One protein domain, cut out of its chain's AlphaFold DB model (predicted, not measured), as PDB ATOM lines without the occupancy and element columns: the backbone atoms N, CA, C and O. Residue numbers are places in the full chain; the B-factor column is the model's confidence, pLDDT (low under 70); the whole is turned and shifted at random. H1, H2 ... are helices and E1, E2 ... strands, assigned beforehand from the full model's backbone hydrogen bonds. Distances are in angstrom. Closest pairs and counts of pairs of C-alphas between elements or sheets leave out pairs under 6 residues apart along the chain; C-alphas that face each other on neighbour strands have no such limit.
ATOM      1  N   VAL A   3     142.044 124.377 125.496       93.38
ATOM      2  CA  VAL A   3     141.594 125.766 125.577       93.38
ATOM      3  C   VAL A   3     141.068 126.174 124.209       93.38
ATOM      4  O   VAL A   3     141.707 125.921 123.187       93.38
ATOM      5  N   LEU A   4     139.893 126.793 124.208       93.56
ATOM      6  CA  LEU A   4     139.320 127.494 123.070       93.56
ATOM      7  C   LEU A   4     139.729 128.955 123.130       93.56
ATOM      8  O   LEU A   4     139.557 129.599 124.159       93.56
ATOM      9  N   ARG A   5     140.247 129.478 122.023       93.69
ATOM     10  CA  ARG A   5     140.563 130.893 121.843       93.69
ATOM     11  C   ARG A   5     139.772 131.483 120.692       93.69
ATOM     12  O   ARG A   5     139.638 130.860 119.640       93.69
ATOM     13  N   ILE A   6     139.279 132.695 120.907       93.81
ATOM     14  CA  ILE A   6     138.509 133.465 119.935       93.81
ATOM     15  C   ILE A   6     139.441 134.521 119.347       93.81
ATOM     16  O   ILE A   6     140.013 135.325 120.080       93.81
ATOM     17  N   LEU A   7     139.640 134.494 118.032       91.38
ATOM     18  CA  LEU A   7     140.655 135.313 117.362       91.38
ATOM     19  C   LEU A   7     140.082 136.560 116.680       91.38
ATOM     20  O   LEU A   7     140.832 137.482 116.371       91.38
ATOM     21  N   THR A   8     138.775 136.598 116.422       89.31
ATOM     22  CA  THR A   8     138.100 137.726 115.762       89.31
ATOM     23  C   THR A   8     136.793 138.066 116.463       89.31
ATOM     24  O   THR A   8     136.279 137.273 117.250       89.31
ATOM     25  N   GLY A   9     136.262 139.250 116.156       87.44
ATOM     26  CA  GLY A   9     134.995 139.716 116.704       87.44
ATOM     27  C   GLY A   9     135.138 140.499 118.010       87.44
ATOM     28  O   GLY A   9     136.232 140.919 118.388       87.44
ATOM     29  N   ILE A  10     134.017 140.717 118.694       88.75
ATOM     30  CA  ILE A  10     133.940 141.457 119.965       88.75
ATOM     31  C   ILE A  10     134.670 140.693 121.074       88.75
ATOM     32  O   ILE A  10     135.288 141.297 121.948       88.75
ATOM     33  N   HIS A  11     134.643 139.363 121.001       89.88
ATOM     34  CA  HIS A  11     135.266 138.470 121.975       89.88
ATOM     35  C   HIS A  11     136.715 138.098 121.611       89.88
ATOM     36  O   HIS A  11     137.267 137.153 122.179       89.88
ATOM     37  N   ALA A  12     137.346 138.814 120.669       90.38
ATOM     38  CA  ALA A  12     138.728 138.567 120.268       90.38
ATOM     39  C   ALA A  12     139.697 138.646 121.464       90.38
ATOM     40  O   ALA A  12     139.630 139.558 122.288       90.38
ATOM     41  N   GLY A  13     140.602 137.670 121.558       86.88
ATOM     42  CA  GLY A  13     141.517 137.488 122.689       86.88
ATOM     43  C   GLY A  13     140.914 136.708 123.864       86.88
ATOM     44  O   GLY A  13     141.632 136.366 124.804       86.88
ATOM     45  N   GLY A  14     139.617 136.383 123.817       90.44
ATOM     46  CA  GLY A  14     138.964 135.530 124.803       90.44
ATOM     47  C   GLY A  14     139.517 134.104 124.779       90.44
ATOM     48  O   GLY A  14     139.756 133.535 123.711       90.44
ATOM     49  N   SER A  15     139.705 133.515 125.962       91.88
ATOM     50  CA  SER A  15     140.140 132.126 126.123       91.88
ATOM     51  C   SER A  15     139.299 131.395 127.161       91.88
ATOM     52  O   SER A  15     139.128 131.901 128.271       91.88
ATOM     53  N   LEU A  16     138.837 130.194 126.827       92.38
ATOM     54  CA  LEU A  16     137.997 129.364 127.682       92.38
ATOM     55  C   LEU A  16     138.588 127.949 127.789       92.38
ATOM     56  O   LEU A  16     138.756 127.289 126.760       92.38
ATOM     57  N   PRO A  17     138.906 127.449 128.997       92.69
ATOM     58  CA  PRO A  17     139.259 126.049 129.179       92.69
ATOM     59  C   PRO A  17     138.040 125.154 128.932       92.69
ATOM     60  O   PRO A  17     136.938 125.431 129.399       92.69
ATOM     61  N   LEU A  18     138.255 124.060 128.209       91.44
ATOM     62  CA  LEU A  18     137.245 123.070 127.863       91.44
ATOM     63  C   LEU A  18     137.493 121.772 128.631       91.44
ATOM     64  O   LEU A  18     138.598 121.213 128.605       91.44
ATOM     65  N   THR A  19     136.440 121.266 129.268       91.06
ATOM     66  CA  THR A  19     136.397 119.909 129.823       91.06
ATOM     67  C   THR A  19     135.705 118.964 128.837       91.06
ATOM     68  O   THR A  19     134.964 119.433 127.976       91.06
ATOM     69  N   PRO A  20     135.923 117.640 128.922       91.06
ATOM     70  CA  PRO A  20     135.155 116.690 128.121       91.06
ATOM     71  C   PRO A  20     133.648 116.873 128.328       91.06
ATOM     72  O   PRO A  20     133.189 116.994 129.465       91.06
ATOM     73  N   GLY A  21     132.891 116.922 127.235       90.25
ATOM     74  CA  GLY A  21     131.471 117.256 127.243       90.25
ATOM     75  C   GLY A  21     131.020 117.986 125.982       90.25
ATOM     76  O   GLY A  21     131.814 118.293 125.092       90.25
ATOM     77  N   ARG A  22     129.717 118.268 125.919       90.69
ATOM     78  CA  ARG A  22     129.081 118.988 124.814       90.69
ATOM     79  C   ARG A  22     128.693 120.393 125.265       90.69
ATOM     80  O   ARG A  22     128.039 120.525 126.292       90.69
ATOM     81  N   TYR A  23     129.051 121.397 124.471       92.88
ATOM     82  CA  TYR A  23     128.781 122.813 124.710       92.88
ATOM     83  C   TYR A  23     127.982 123.405 123.553       92.88
ATOM     84  O   TYR A  23     128.300 123.143 122.389       92.88
ATOM     85  N   ARG A  24     126.964 124.213 123.844       93.31
ATOM     86  CA  ARG A  24     126.271 125.046 122.855       93.31
ATOM     87  C   ARG A  24     126.944 126.413 122.751       93.31
ATOM     88  O   ARG A  24     127.192 127.066 123.758       93.31
ATOM     89  N   VAL A  25     127.236 126.828 121.527       92.12
ATOM     90  CA  VAL A  25     127.783 128.132 121.159       92.12
ATOM     91  C   VAL A  25     126.683 128.896 120.438       92.12
ATOM     92  O   VAL A  25     126.155 128.406 119.438       92.12
ATOM     93  N   GLY A  26     126.348 130.078 120.937       90.88
ATOM     94  CA  GLY A  26     125.285 130.903 120.376       90.88
ATOM     95  C   GLY A  26     125.298 132.324 120.941       90.88
ATOM     96  O   GLY A  26     126.085 132.619 121.847       90.88
ATOM     97  N   PRO A  27     124.454 133.215 120.400       91.25
ATOM     98  CA  PRO A  27     124.340 134.603 120.841       91.25
ATOM     99  C   PRO A  27     123.313 134.802 121.967       91.25
ATOM    100  O   PRO A  27     123.062 135.937 122.361       91.25
ATOM    101  N   ASP A  28     122.657 133.736 122.423       88.88
ATOM    102  CA  ASP A  28     121.643 133.792 123.472       88.88
ATOM    103  C   ASP A  28     122.222 133.477 124.865       88.88
ATOM    104  O   ASP A  28     123.291 132.876 124.999       88.88
ATOM    105  N   ASP A  29     121.491 133.878 125.907       87.75
ATOM    106  CA  ASP A  29     121.890 133.684 127.307       87.75
ATOM    107  C   ASP A  29     121.782 132.217 127.781       87.75
ATOM    108  O   ASP A  29     122.322 131.870 128.832       87.75
ATOM    109  N   ASP A  30     121.102 131.351 127.024       88.06
ATOM    110  CA  ASP A  30     120.956 129.919 127.304       88.06
ATOM    111  C   ASP A  30     122.107 129.087 126.687       88.06
ATOM    112  O   ASP A  30     122.101 127.854 126.802       88.06
ATOM    113  N   ALA A  31     123.063 129.714 125.989       89.75
ATOM    114  CA  ALA A  31     124.232 129.061 125.408       89.75
ATOM    115  C   ALA A  31     125.339 128.848 126.456       89.75
ATOM    116  O   ALA A  31     125.670 129.743 127.233       89.75
ATOM    117  N   ASP A  32     125.981 127.674 126.438       92.69
ATOM    118  CA  ASP A  32     127.109 127.380 127.335       92.69
ATOM    119  C   ASP A  32     128.320 128.286 127.044       92.69
ATOM    120  O   ASP A  32     129.073 128.654 127.945       92.69
ATOM    121  N   ILE A  33     128.515 128.638 125.769       91.94
ATOM    122  CA  ILE A  33     129.517 129.589 125.291       91.94
ATOM    123  C   ILE A  33     128.777 130.718 124.575       91.94
ATOM    124  O   ILE A  33     128.471 130.631 123.384       91.94
ATOM    125  N   HIS A  34     128.495 131.781 125.323       93.19
ATOM    126  CA  HIS A  34     127.802 132.951 124.807       93.19
ATOM    127  C   HIS A  34     128.760 133.866 124.032       93.19
ATOM    128  O   HIS A  34     129.722 134.399 124.588       93.19
ATOM    129  N   LEU A  35     128.478 134.054 122.741       91.62
ATOM    130  CA  LEU A  35     129.192 134.960 121.844       91.62
ATOM    131  C   LEU A  35     128.183 135.923 121.209       91.62
ATOM    132  O   LEU A  35     127.524 135.586 120.231       91.62
ATOM    133  N   ALA A  36     128.065 137.134 121.758       88.81
ATOM    134  CA  ALA A  36     127.073 138.130 121.326       88.81
ATOM    135  C   ALA A  36     127.188 138.561 119.847       88.81
ATOM    136  O   ALA A  36     126.247 139.107 119.277       88.81
ATOM    137  N   ASP A  37     128.343 138.346 119.223       87.56
ATOM    138  CA  ASP A  37     128.618 138.608 117.811       87.56
ATOM    139  C   ASP A  37     128.560 137.350 116.930       87.56
ATOM    140  O   ASP A  37     128.933 137.406 115.757       87.56
ATOM    141  N   TRP A  38     128.085 136.222 117.469       89.56
ATOM    142  CA  TRP A  38     127.883 134.997 116.704       89.56
ATOM    143  C   TRP A  38     126.827 135.207 115.623       89.56
ATOM    144  O   TRP A  38     125.679 135.557 115.900       89.56
ATOM    145  N   GLN A  39     127.218 134.970 114.374       80.75
ATOM    146  CA  GLN A  39     126.332 135.069 113.223       80.75
ATOM    147  C   GLN A  39     126.082 133.678 112.651       80.75
ATOM    148  O   GLN A  39     127.015 132.998 112.238       80.75
ATOM    149  N   GLY A  40     124.817 133.267 112.597       80.25
ATOM    150  CA  GLY A  40     124.412 131.977 112.043       80.25
ATOM    151  C   GLY A  40     123.657 131.106 113.049       80.25
ATOM    152  O   GLY A  40     123.292 131.584 114.121       80.25
ATOM    153  N   PRO A  41     123.373 129.842 112.687       83.94
ATOM    154  CA  PRO A  41     122.744 128.898 113.600       83.94
ATOM    155  C   PRO A  41     123.659 128.548 114.778       83.94
ATOM    156  O   PRO A  41     124.891 128.606 114.658       83.94
ATOM    157  N   ASP A  42     123.040 128.123 115.878       87.19
ATOM    158  CA  ASP A  42     123.728 127.578 117.044       87.19
ATOM    159  C   ASP A  42     124.692 126.462 116.634       87.19
ATOM    160  O   ASP A  42     124.446 125.679 115.705       87.19
ATOM    161  N   ALA A  43     125.822 126.406 117.328       89.38
ATOM    162  CA  ALA A  43     126.822 125.380 117.116       89.38
ATOM    163  C   ALA A  43     127.026 124.538 118.372       89.38
ATOM    164  O   ALA A  43     127.022 125.032 119.491       89.38
ATOM    165  N   HIS A  44     127.254 123.246 118.185       91.44
ATOM    166  CA  HIS A  44     127.570 122.314 119.250       91.44
ATOM    167  C   HIS A  44     129.020 121.878 119.165       91.44
ATOM    168  O   HIS A  44     129.406 121.210 118.203       91.44
ATOM    169  N   LEU A  45     129.790 122.225 120.189       91.56
ATOM    170  CA  LEU A  45     131.156 121.779 120.401       91.56
ATOM    171  C   LEU A  45     131.142 120.504 121.251       91.56
ATOM    172  O   LEU A  45     130.657 120.524 122.375       91.56
ATOM    173  N   ASP A  46     131.661 119.406 120.724       90.25
ATOM    174  CA  ASP A  46     131.801 118.125 121.415       90.25
ATOM    175  C   ASP A  46     133.284 117.848 121.670       90.25
ATOM    176  O   ASP A  46     134.084 117.804 120.728       90.25
ATOM    177  N   VAL A  47     133.642 117.715 122.944       91.25
ATOM    178  CA  VAL A  47     134.994 117.462 123.441       91.25
ATOM    179  C   VAL A  47     135.018 116.052 124.006       91.25
ATOM    180  O   VAL A  47     134.409 115.782 125.042       91.25
ATOM    181  N   ASP A  48     135.738 115.150 123.348       87.38
ATOM    182  CA  ASP A  48     135.832 113.775 123.821       87.38
ATOM    183  C   ASP A  48     136.828 113.612 124.986       87.38
ATOM    184  O   ASP A  48     137.634 114.495 125.297       87.38
ATOM    185  N   GLU A  49     136.793 112.448 125.640       83.88
ATOM    186  CA  GLU A  49     137.707 112.114 126.745       83.88
ATOM    187  C   GLU A  49     139.182 112.059 126.313       83.88
ATOM    188  O   GLU A  49     140.082 112.157 127.148       83.88
ATOM    189  N   THR A  50     139.447 111.922 125.011       79.94
ATOM    190  CA  THR A  50     140.798 111.928 124.437       79.94
ATOM    191  C   THR A  50     141.300 113.342 124.114       79.94
ATOM    192  O   THR A  50     142.468 113.519 123.767       79.94
ATOM    193  N   GLY A  51     140.448 114.361 124.278       78.06
ATOM    194  CA  GLY A  51     140.731 115.760 123.980       78.06
ATOM    195  C   GLY A  51     140.565 116.132 122.506       78.06
ATOM    196  O   GLY A  51     140.989 117.217 122.111       78.06
ATOM    197  N   VAL A  52     139.981 115.265 121.680       83.81
ATOM    198  CA  VAL A  52     139.595 115.586 120.304       83.81
ATOM    199  C   VAL A  52     138.309 116.397 120.351       83.81
ATOM    200  O   VAL A  52     137.351 116.038 121.034       83.81
ATOM    201  N   VAL A  53     138.288 117.498 119.605       86.50
ATOM    202  CA  VAL A  53     137.169 118.434 119.625       86.50
ATOM    203  C   VAL A  53     136.564 118.559 118.240       86.50
ATOM    204  O   VAL A  53     137.266 118.767 117.246       86.50
ATOM    205  N   SER A  54     135.246 118.452 118.168       88.12
ATOM    206  CA  SER A  54     134.486 118.680 116.945       88.12
ATOM    207  C   SER A  54     133.392 119.707 117.176       88.12
ATOM    208  O   SER A  54     132.864 119.804 118.272       88.12
ATOM    209  N   ILE A  55     133.056 120.483 116.154       88.75
ATOM    210  CA  ILE A  55     131.956 121.440 116.191       88.75
ATOM    211  C   ILE A  55     130.988 121.152 115.055       88.75
ATOM    212  O   ILE A  55     131.399 120.942 113.916       88.75
ATOM    213  N   SER A  56     129.701 121.140 115.350       86.44
ATOM    214  CA  SER A  56     128.622 120.959 114.376       86.44
ATOM    215  C   SER A  56     127.675 122.147 114.452       86.44
ATOM    216  O   SER A  56     127.587 122.769 115.503       86.44
ATOM    217  N   ARG A  57     127.006 122.500 113.353       86.06
ATOM    218  CA  ARG A  57     125.974 123.546 113.357       86.06
ATOM    219  C   ARG A  57     124.591 122.934 113.243       86.06
ATOM    220  O   ARG A  57     124.412 121.986 112.474       86.06
ATOM    221  N   ASP A  58     123.630 123.553 113.909       77.44
ATOM    222  CA  ASP A  58     122.223 123.188 113.816       77.44
ATOM    223  C   ASP A  58     121.604 123.807 112.560       77.44
ATOM    224  O   ASP A  58     121.089 124.924 112.547       77.44
ATOM    225  N   LEU A  59     121.701 123.089 111.441       71.12
ATOM    226  CA  LEU A  59     121.092 123.513 110.182       71.12
ATOM    227  C   LEU A  59     119.592 123.149 110.163       71.12
ATOM    228  O   LEU A  59     119.234 122.032 110.534       71.12
ATOM    229  N   PRO A  60     118.696 124.046 109.705       52.94
ATOM    230  CA  PRO A  60     117.272 123.737 109.594       52.94
ATOM    231  C   PRO A  60     116.981 122.762 108.434       52.94
ATOM    232  O   PRO A  60     117.340 123.025 107.285       52.94
ATOM    233  N   GLY A  61     116.271 121.667 108.736       53.72
ATOM    234  CA  GLY A  61     115.908 120.582 107.807       53.72
ATOM    235  C   GLY A  61     116.743 119.311 108.026       53.72
ATOM    236  O   GLY A  61     117.768 119.374 108.687       53.72
ATOM    237  N   ASP A  62     116.331 118.163 107.465       47.59
ATOM    238  CA  ASP A  62     117.008 116.842 107.567       47.59
ATOM    239  C   ASP A  62     118.435 116.791 106.948       47.59
ATOM    240  O   ASP A  62     118.934 115.740 106.536       47.59
ATOM    241  N   ALA A  63     119.118 117.933 106.835       51.06
ATOM    242  CA  ALA A  63     120.522 118.017 106.487       51.06
ATOM    243  C   ALA A  63     121.361 117.568 107.693       51.06
ATOM    244  O   ALA A  63     121.411 118.240 108.719       51.06
ATOM    245  N   GLU A  64     122.016 116.414 107.563       52.44
ATOM    246  CA  GLU A  64     122.950 115.873 108.557       52.44
ATOM    247  C   GLU A  64     123.953 116.964 108.989       52.44
ATOM    248  O   GLU A  64     124.666 117.518 108.148       52.44
ATOM    249  N   ALA A  65     123.978 117.295 110.286       58.31
ATOM    250  CA  ALA A  65     124.843 118.332 110.844       58.31
ATOM    251  C   ALA A  65     126.319 118.023 110.525       58.31
ATOM    252  O   ALA A  65     126.888 117.047 111.025       58.31
ATOM    253  N   ASP A  66     126.945 118.834 109.666       65.31
ATOM    254  CA  ASP A  66     128.330 118.619 109.230       65.31
ATOM    255  C   ASP A  66     129.291 118.972 110.377       65.31
ATOM    256  O   ASP A  66     129.627 120.136 110.605       65.31
ATOM    257  N   ALA A  67     129.699 117.957 111.142       77.94
ATOM    258  CA  ALA A  67     130.645 118.108 112.240       77.94
ATOM    259  C   ALA A  67     132.076 118.309 111.709       77.94
ATOM    260  O   ALA A  67     132.681 117.420 111.100       77.94
ATOM    261  N   VAL A  68     132.644 119.480 111.979       82.19
ATOM    262  CA  VAL A  68     134.012 119.875 111.649       82.19
ATOM    263  C   VAL A  68     134.935 119.511 112.801       82.19
ATOM    264  O   VAL A  68     134.667 119.849 113.948       82.19
ATOM    265  N   LEU A  69     136.048 118.843 112.506       86.62
ATOM    266  CA  LEU A  69     137.081 118.580 113.502       86.62
ATOM    267  C   LEU A  69     137.967 119.818 113.674       86.62
ATOM    268  O   LEU A  69     138.510 120.312 112.684       86.62
ATOM    269  N   LEU A  70     138.140 120.283 114.910       86.88
ATOM    270  CA  LEU A  70     139.087 121.346 115.227       86.88
ATOM    271  C   LEU A  70     140.428 120.714 115.597       86.88
ATOM    272  O   LEU A  70     140.505 119.817 116.435       86.88
ATOM    273  N   ILE A  71     141.481 121.181 114.936       87.75
ATOM    274  CA  ILE A  71     142.849 120.704 115.128       87.75
ATOM    275  C   ILE A  71     143.603 121.754 115.944       87.75
ATOM    276  O   ILE A  71     143.386 122.954 115.767       87.75
ATOM    277  N   ASP A  72     144.490 121.302 116.830       89.06
ATOM    278  CA  ASP A  72     145.298 122.193 117.658       89.06
ATOM    279  C   ASP A  72     146.114 123.173 116.810       89.06
ATOM    280  O   ASP A  72     146.772 122.787 115.843       89.06
ATOM    281  N   PHE A  73     146.070 124.441 117.207       88.25
ATOM    282  CA  PHE A  73     146.727 125.584 116.578       88.25
ATOM    283  C   PHE A  73     146.332 125.819 115.115       88.25
ATOM    284  O   PHE A  73     147.011 126.554 114.401       88.25
ATOM    285  N   VAL A  74     145.216 125.234 114.670       89.56
ATOM    286  CA  VAL A  74     144.639 125.486 113.350       89.56
ATOM    287  C   VAL A  74     143.368 126.318 113.524       89.56
ATOM    288  O   VAL A  74     142.360 125.797 114.008       89.56
ATOM    289  N   PRO A  75     143.379 127.603 113.129       89.69
ATOM    290  CA  PRO A  75     142.202 128.452 113.224       89.69
ATOM    291  C   PRO A  75     141.126 127.996 112.235       89.69
ATOM    292  O   PRO A  75     141.400 127.701 111.068       89.69
ATOM    293  N   VAL A  76     139.880 127.974 112.697       88.12
ATOM    294  CA  VAL A  76     138.703 127.617 111.907       88.12
ATOM    295  C   VAL A  76     137.730 128.791 111.921       88.12
ATOM    296  O   VAL A  76     137.348 129.283 112.979       88.12
ATOM    297  N   GLN A  77     137.341 129.244 110.730       87.50
ATOM    298  CA  GLN A  77     136.402 130.350 110.558       87.50
ATOM    299  C   GLN A  77     134.954 129.849 110.543       87.50
ATOM    300  O   GLN A  77     134.588 129.004 109.718       87.50
ATOM    301  N   PHE A  78     134.138 130.432 111.414       84.62
ATOM    302  CA  PHE A  78     132.687 130.315 111.466       84.62
ATOM    303  C   PHE A  78     132.097 131.687 111.176       84.62
ATOM    304  O   PHE A  78     132.030 132.539 112.055       84.62
ATOM    305  N   ASP A  79     131.734 131.896 109.911       83.50
ATOM    306  CA  ASP A  79     131.229 133.181 109.428       83.50
ATOM    307  C   ASP A  79     132.256 134.290 109.713       83.50
ATOM    308  O   ASP A  79     133.347 134.255 109.131       83.50
ATOM    309  N   ASP A  80     131.969 135.202 110.636       83.56
ATOM    310  CA  ASP A  80     132.879 136.288 111.017       83.56
ATOM    311  C   ASP A  80     133.726 135.979 112.269       83.56
ATOM    312  O   ASP A  80     134.687 136.694 112.575       83.56
ATOM    313  N   THR A  81     133.432 134.882 112.972       87.31
ATOM    314  CA  THR A  81     134.137 134.461 114.189       87.31
ATOM    315  C   THR A  81     135.167 133.378 113.874       87.31
ATOM    316  O   THR A  81     134.856 132.319 113.331       87.31
ATOM    317  N   VAL A  82     136.425 133.605 114.241       91.12
ATOM    318  CA  VAL A  82     137.506 132.625 114.092       91.12
ATOM    319  C   VAL A  82     137.813 132.008 115.446       91.12
ATOM    320  O   VAL A  82     138.148 132.705 116.403       91.12
ATOM    321  N   LEU A  83     137.733 130.682 115.502       91.75
ATOM    322  CA  LEU A  83     138.001 129.885 116.690       91.75
ATOM    323  C   LEU A  83     139.286 129.080 116.500       91.75
ATOM    324  O   LEU A  83     139.526 128.524 115.430       91.75
ATOM    325  N   CYS A  84     140.103 128.979 117.541       92.75
ATOM    326  CA  CYS A  84     141.297 128.142 117.557       92.75
ATOM    327  C   CYS A  84     141.329 127.300 118.828       92.75
ATOM    328  O   CYS A  84     140.995 127.781 119.910       92.75
ATOM    329  N   LEU A  85     141.762 126.051 118.702       93.12
ATOM    330  CA  LEU A  85     141.992 125.173 119.842       93.12
ATOM    331  C   LEU A  85     143.470 124.975 120.092       93.12
ATOM    332  O   LEU A  85     144.283 125.096 119.181       93.12
ATOM    333  N   GLY A  86     143.799 124.609 121.318       90.56
ATOM    334  CA  GLY A  86     145.130 124.155 121.655       90.56
ATOM    335  C   GLY A  86     145.186 123.565 123.060       90.56
ATOM    336  O   GLY A  86     144.284 123.782 123.874       90.56
ATOM    337  N   PRO A  87     146.226 122.782 123.354       90.44
ATOM    338  CA  PRO A  87     146.552 122.389 124.717       90.44
ATOM    339  C   PRO A  87     146.834 123.611 125.607       90.44
ATOM    340  O   PRO A  87     147.444 124.590 125.177       90.44
ATOM    341  N   GLU A  88     146.394 123.549 126.862       87.38
ATOM    342  CA  GLU A  88     146.653 124.591 127.870       87.38
ATOM    343  C   GLU A  88     148.131 124.657 128.292       87.38
ATOM    344  O   GLU A  88     148.650 125.720 128.612       87.38
ATOM    345  N   ASP A  89     148.820 123.517 128.277       86.44
ATOM    346  CA  ASP A  89     150.179 123.321 128.792       86.44
ATOM    347  C   ASP A  89     151.284 123.617 127.765       86.44
ATOM    348  O   ASP A  89     152.464 123.376 128.022       86.44
ATOM    349  N   THR A  90     150.923 124.155 126.600       86.94
ATOM    350  CA  THR A  90     151.862 124.483 125.521       86.94
ATOM    351  C   THR A  90     151.874 125.983 125.251       86.94
ATOM    352  O   THR A  90     150.863 126.666 125.402       86.94
ATOM    353  N   ALA A  91     153.021 126.511 124.817       87.31
ATOM    354  CA  ALA A  91     153.121 127.896 124.377       87.31
ATOM    355  C   ALA A  91     152.233 128.131 123.144       87.31
ATOM    356  O   ALA A  91     152.444 127.528 122.091       87.31
ATOM    357  N   TRP A  92     151.240 129.009 123.287       90.19
ATOM    358  CA  TRP A  92     150.345 129.375 122.195       90.19
ATOM    359  C   TRP A  92     151.053 130.296 121.190       90.19
ATOM    360  O   TRP A  92     151.739 131.231 121.615       90.19
ATOM    361  N   PRO A  93     150.873 130.079 119.873       89.50
ATOM    362  CA  PRO A  93     151.283 131.043 118.856       89.50
ATOM    363  C   PRO A  93     150.607 132.399 119.074       89.50
ATOM    364  O   PRO A  93     149.543 132.474 119.697       89.50
ATOM    365  N   SER A  94     151.205 133.474 118.552       89.88
ATOM    366  CA  SER A  94     150.574 134.790 118.647       89.88
ATOM    367  C   SER A  94     149.272 134.819 117.843       89.88
ATOM    368  O   SER A  94     149.145 134.148 116.817       89.88
ATOM    369  N   ASP A  95     148.301 135.618 118.287       87.19
ATOM    370  CA  ASP A  95     147.014 135.724 117.590       87.19
ATOM    371  C   ASP A  95     147.208 136.227 116.147       87.19
ATOM    372  O   ASP A  95     146.512 135.782 115.234       87.19
ATOM    373  N   LEU A  96     148.219 137.076 115.915       84.75
ATOM    374  CA  LEU A  96     148.617 137.517 114.579       84.75
ATOM    375  C   LEU A  96     149.123 136.352 113.719       84.75
ATOM    376  O   LEU A  96     148.734 136.256 112.557       84.75
ATOM    377  N   ASP A  97     149.941 135.453 114.274       86.31
ATOM    378  CA  ASP A  97     150.436 134.276 113.550       86.31
ATOM    379  C   ASP A  97     149.281 133.342 113.180       86.31
ATOM    380  O   ASP A  97     149.190 132.896 112.034       86.31
ATOM    381  N   LEU A  98     148.351 133.104 114.111       87.19
ATOM    382  CA  LEU A  98     147.154 132.300 113.859       87.19
ATOM    383  C   LEU A  98     146.301 132.922 112.742       87.19
ATOM    384  O   LEU A  98     145.972 132.253 111.765       87.19
ATOM    385  N   LEU A  99     146.006 134.220 112.811       85.44
ATOM    386  CA  LEU A  99     145.246 134.904 111.760       85.44
ATOM    387  C   LEU A  99     145.995 134.929 110.419       85.44
ATOM    388  O   LEU A  99     145.379 134.767 109.365       85.44
ATOM    389  N   SER A 100     147.326 135.052 110.439       81.56
ATOM    390  CA  SER A 100     148.146 134.995 109.227       81.56
ATOM    391  C   SER A 100     148.086 133.622 108.553       81.56
ATOM    392  O   SER A 100     148.036 133.562 107.328       81.56
ATOM    393  N   MET A 101     147.983 132.520 109.312       79.44
ATOM    394  CA  MET A 101     147.794 131.175 108.747       79.44
ATOM    395  C   MET A 101     146.469 131.039 107.997       79.44
ATOM    396  O   MET A 101     146.407 130.345 106.978       79.44
ATOM    397  N   LEU A 102     145.422 131.721 108.466       77.81
ATOM    398  CA  LEU A 102     144.122 131.747 107.801       77.81
ATOM    399  C   LEU A 102     144.161 132.535 106.478       77.81
ATOM    400  O   LEU A 102     143.431 132.203 105.545       77.81
ATOM    401  N   LEU A 103     145.032 133.546 106.386       70.88
ATOM    402  CA  LEU A 103     145.223 134.391 105.200       70.88
ATOM    403  C   LEU A 103     146.238 133.814 104.196       70.88
ATOM    404  O   LEU A 103     146.077 133.993 102.990       70.88
ATOM    405  N   ALA A 104     147.281 133.129 104.675       62.53
ATOM    406  CA  ALA A 104     148.418 132.675 103.873       62.53
ATOM    407  C   ALA A 104     148.229 131.292 103.230       62.53
ATOM    408  O   ALA A 104     148.984 130.928 102.329       62.53
ATOM    409  N   SER A 105     147.246 130.500 103.666       50.97
ATOM    410  CA  SER A 105     147.067 129.125 103.195       50.97
ATOM    411  C   SER A 105     145.592 128.814 102.922       50.97
ATOM    412  O   SER A 105     144.718 129.282 103.654       50.97
ATOM    413  N   PRO A 106     145.258 127.991 101.905       47.31
ATOM    414  CA  PRO A 106     143.895 127.540 101.666       47.31
ATOM    415  C   PRO A 106     143.519 126.473 102.709       47.31
ATOM    416  O   PRO A 106     143.296 125.319 102.363       47.31
ATOM    417  N   VAL A 107     143.422 126.815 103.998       48.78
ATOM    418  CA  VAL A 107     143.036 125.873 105.078       48.78
ATOM    419  C   VAL A 107     141.644 125.264 104.822       48.78
ATOM    420  O   VAL A 107     141.352 124.132 105.216       48.78
ATOM    421  N   LYS A 108     140.814 125.946 104.016       46.12
ATOM    422  CA  LYS A 108     139.564 125.404 103.461       46.12
ATOM    423  C   LYS A 108     139.776 124.105 102.656       46.12
ATOM    424  O   LYS A 108     138.906 123.238 102.702       46.12
ATOM    425  N   SER A 109     140.913 123.919 101.970       45.00
ATOM    426  CA  SER A 109     141.193 122.720 101.158       45.00
ATOM    427  C   SER A 109     141.632 121.509 101.987       45.00
ATOM    428  O   SER A 109     141.262 120.383 101.655       45.00
ATOM    429  N   GLN A 110     142.361 121.720 103.089       44.75
ATOM    430  CA  GLN A 110     142.813 120.634 103.966       44.75
ATOM    431  C   GLN A 110     141.679 120.089 104.843       44.75
ATOM    432  O   GLN A 110     141.562 118.880 105.037       44.75
ATOM    433  N   LEU A 111     140.765 120.949 105.301       50.97
ATOM    434  CA  LEU A 111     139.553 120.483 105.977       50.97
ATOM    435  C   LEU A 111     138.569 119.832 104.988       50.97
ATOM    436  O   LEU A 111     137.893 118.870 105.342       50.97
ATOM    437  N   ALA A 112     138.501 120.291 103.731       51.44
ATOM    438  CA  ALA A 112     137.715 119.624 102.687       51.44
ATOM    439  C   ALA A 112     138.252 118.220 102.339       51.44
ATOM    440  O   ALA A 112     137.461 117.292 102.154       51.44
ATOM    441  N   SER A 113     139.576 118.025 102.313       45.44
ATOM    442  CA  SER A 113     140.174 116.715 102.025       45.44
ATOM    443  C   SER A 113     139.969 115.708 103.167       45.44
ATOM    444  O   SER A 113     139.658 114.543 102.901       45.44
ATOM    445  N   LEU A 114     140.012 116.149 104.431       51.25
ATOM    446  CA  LEU A 114     139.670 115.304 105.585       51.25
ATOM    447  C   LEU A 114     138.170 114.953 105.634       51.25
ATOM    448  O   LEU A 114     137.826 113.790 105.882       51.25
ATOM    449  N   ARG A 115     137.273 115.903 105.311       50.69
ATOM    450  CA  ARG A 115     135.823 115.649 105.142       50.69
ATOM    451  C   ARG A 115     135.564 114.559 104.095       50.69
ATOM    452  O   ARG A 115     134.799 113.622 104.330       50.69
ATOM    453  N   GLN A 116     136.265 114.622 102.963       51.31
ATOM    454  CA  GLN A 116     136.124 113.659 101.869       51.31
ATOM    455  C   GLN A 116     136.663 112.262 102.233       51.31
ATOM    456  O   GLN A 116     136.089 111.243 101.834       51.31
ATOM    457  N   GLN A 117     137.721 112.190 103.047       51.31
ATOM    458  CA  GLN A 117     138.328 110.930 103.478       51.31
ATOM    459  C   GLN A 117     137.479 110.181 104.524       51.31
ATOM    460  O   GLN A 117     137.383 108.951 104.472       51.31
ATOM    461  N   ARG A 118     136.807 110.894 105.442       49.44
ATOM    462  CA  ARG A 118     135.946 110.279 106.473       49.44
ATOM    463  C   ARG A 118     134.617 109.773 105.892       49.44
ATOM    464  O   ARG A 118     134.178 108.679 106.253       49.44
ATOM    465  N   ARG A 119     134.042 110.494 104.916       48.72
ATOM    466  CA  ARG A 119     132.829 110.082 104.175       48.72
ATOM    467  C   ARG A 119     133.060 108.798 103.366       48.72
ATOM    468  O   ARG A 119     132.234 107.889 103.413       48.72
ATOM    469  N   ARG A 120     134.237 108.655 102.737       50.12
ATOM    470  CA  ARG A 120     134.655 107.413 102.051       50.12
ATOM    471  C   ARG A 120     134.798 106.216 102.996       50.12
ATOM    472  O   ARG A 120     134.416 105.110 102.627       50.12
ATOM    473  N   ARG A 121     135.310 106.413 104.221       51.88
ATOM    474  CA  ARG A 121     135.459 105.317 105.201       51.88
ATOM    475  C   ARG A 121     134.115 104.796 105.721       51.88
ATOM    476  O   ARG A 121     133.969 103.587 105.843       51.88
ATOM    477  N   ARG A 122     133.129 105.674 105.951       53.03
ATOM    478  CA  ARG A 122     131.770 105.268 106.370       53.03
ATOM    479  C   ARG A 122     130.981 104.574 105.249       53.03
ATOM    480  O   ARG A 122     130.222 103.647 105.517       53.03
TER     481      ARG A 122
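AT A GLANCE: This is residues 3 to 122 of the 421 residues of the protein "Type III secretion protein" of Paraburkholderia youngii (UniProt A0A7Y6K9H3). Two small, strongly twisted sheets of four strands each, E2 E1 E8 E7 and E3 E4 E5 E6, lie partly face to face as a small sandwich, the second only just strongly twisted. H1 covers part of the first sheet on the face turned away from the second, and H2 runs past the E7 and E6 edges of the sandwich and sticks out with residues 116 to 122. The printed part has 120 residues, with eight named strands followed by two named helices; the class is mixed, and both sheets are antiparallel in the orders given. It is compact, with a radius of gyration of the C-alphas of 14.2 A, and spans 37 by 34 by 28 A.

IN THESE COORDINATES: E1, residues 3 to 6, begins at C-alpha 3 (141.594, 125.766, 125.577). E2 is residues 15 to 18, E3 residues 21 to 26, 16.5 A long, E4 residues 43 to 47, 13.0 A, and E5 residues 53 to 57, 13.8 A. The short E6, residues 68 to 70, and E7, residues 76 to 78, precede E8, residues 81 to 87, 20.3 A. H1, residues 95 to 104, is 14.1 A long. H2, residues 107 to 122, is 23.5 A long and ends at C-alpha 122 (131.770, 105.268, 106.370).

HOW THE PARTS SIT: In the first sheet E1 and E2 form a hairpin, with N 4 and O 16 2.8 A apart. E1 and E8 are antiparallel, with N 5 and O 84 at 2.8 A. E7 and E8 form a hairpin, with N 76 and O 83 at 2.8 A. The pairing is staggered: E8 pairs with E7 over residues 81 to 83 and with E1 over 83 to 86. E3 to E6 form a meander, each strand the antiparallel neighbour of the one before, with N 23 and O 45 at 2.8 A, N 44 and O 56 at 2.7 A, and N 68 and O 55 at 2.7 A. Between the sheets, the closest C-alphas of E6 and E8, Leu 70 and Leu 85, are 6.7 A apart. H1 is on the first sheet at a height over the sheet of 10.4 A and runs across the strands, at 82 degrees to E7 on the local plane. H2 only grazes the second sheet with residues 111 to 115; the closest C-alphas of H2 and E6, Leu 111 and Val 68, are 8.0 A apart. H1 and H2 meet only through their link. In both helices every O i to N i+4 pair is within hydrogen-bond range.

THE WHOLE: The C-alphas farthest apart, of Gly 61 and Ala 91, are 41.4 A apart. The printed part has no cut. The link from E3 to E4, residues 27 to 42, is long; its residues 33 to 34 pair in parallel with residues 25 to 26 of E3. The mean pLDDT of the printed part is 79.9; residues 60 to 66 and 104 to 122 are under 70.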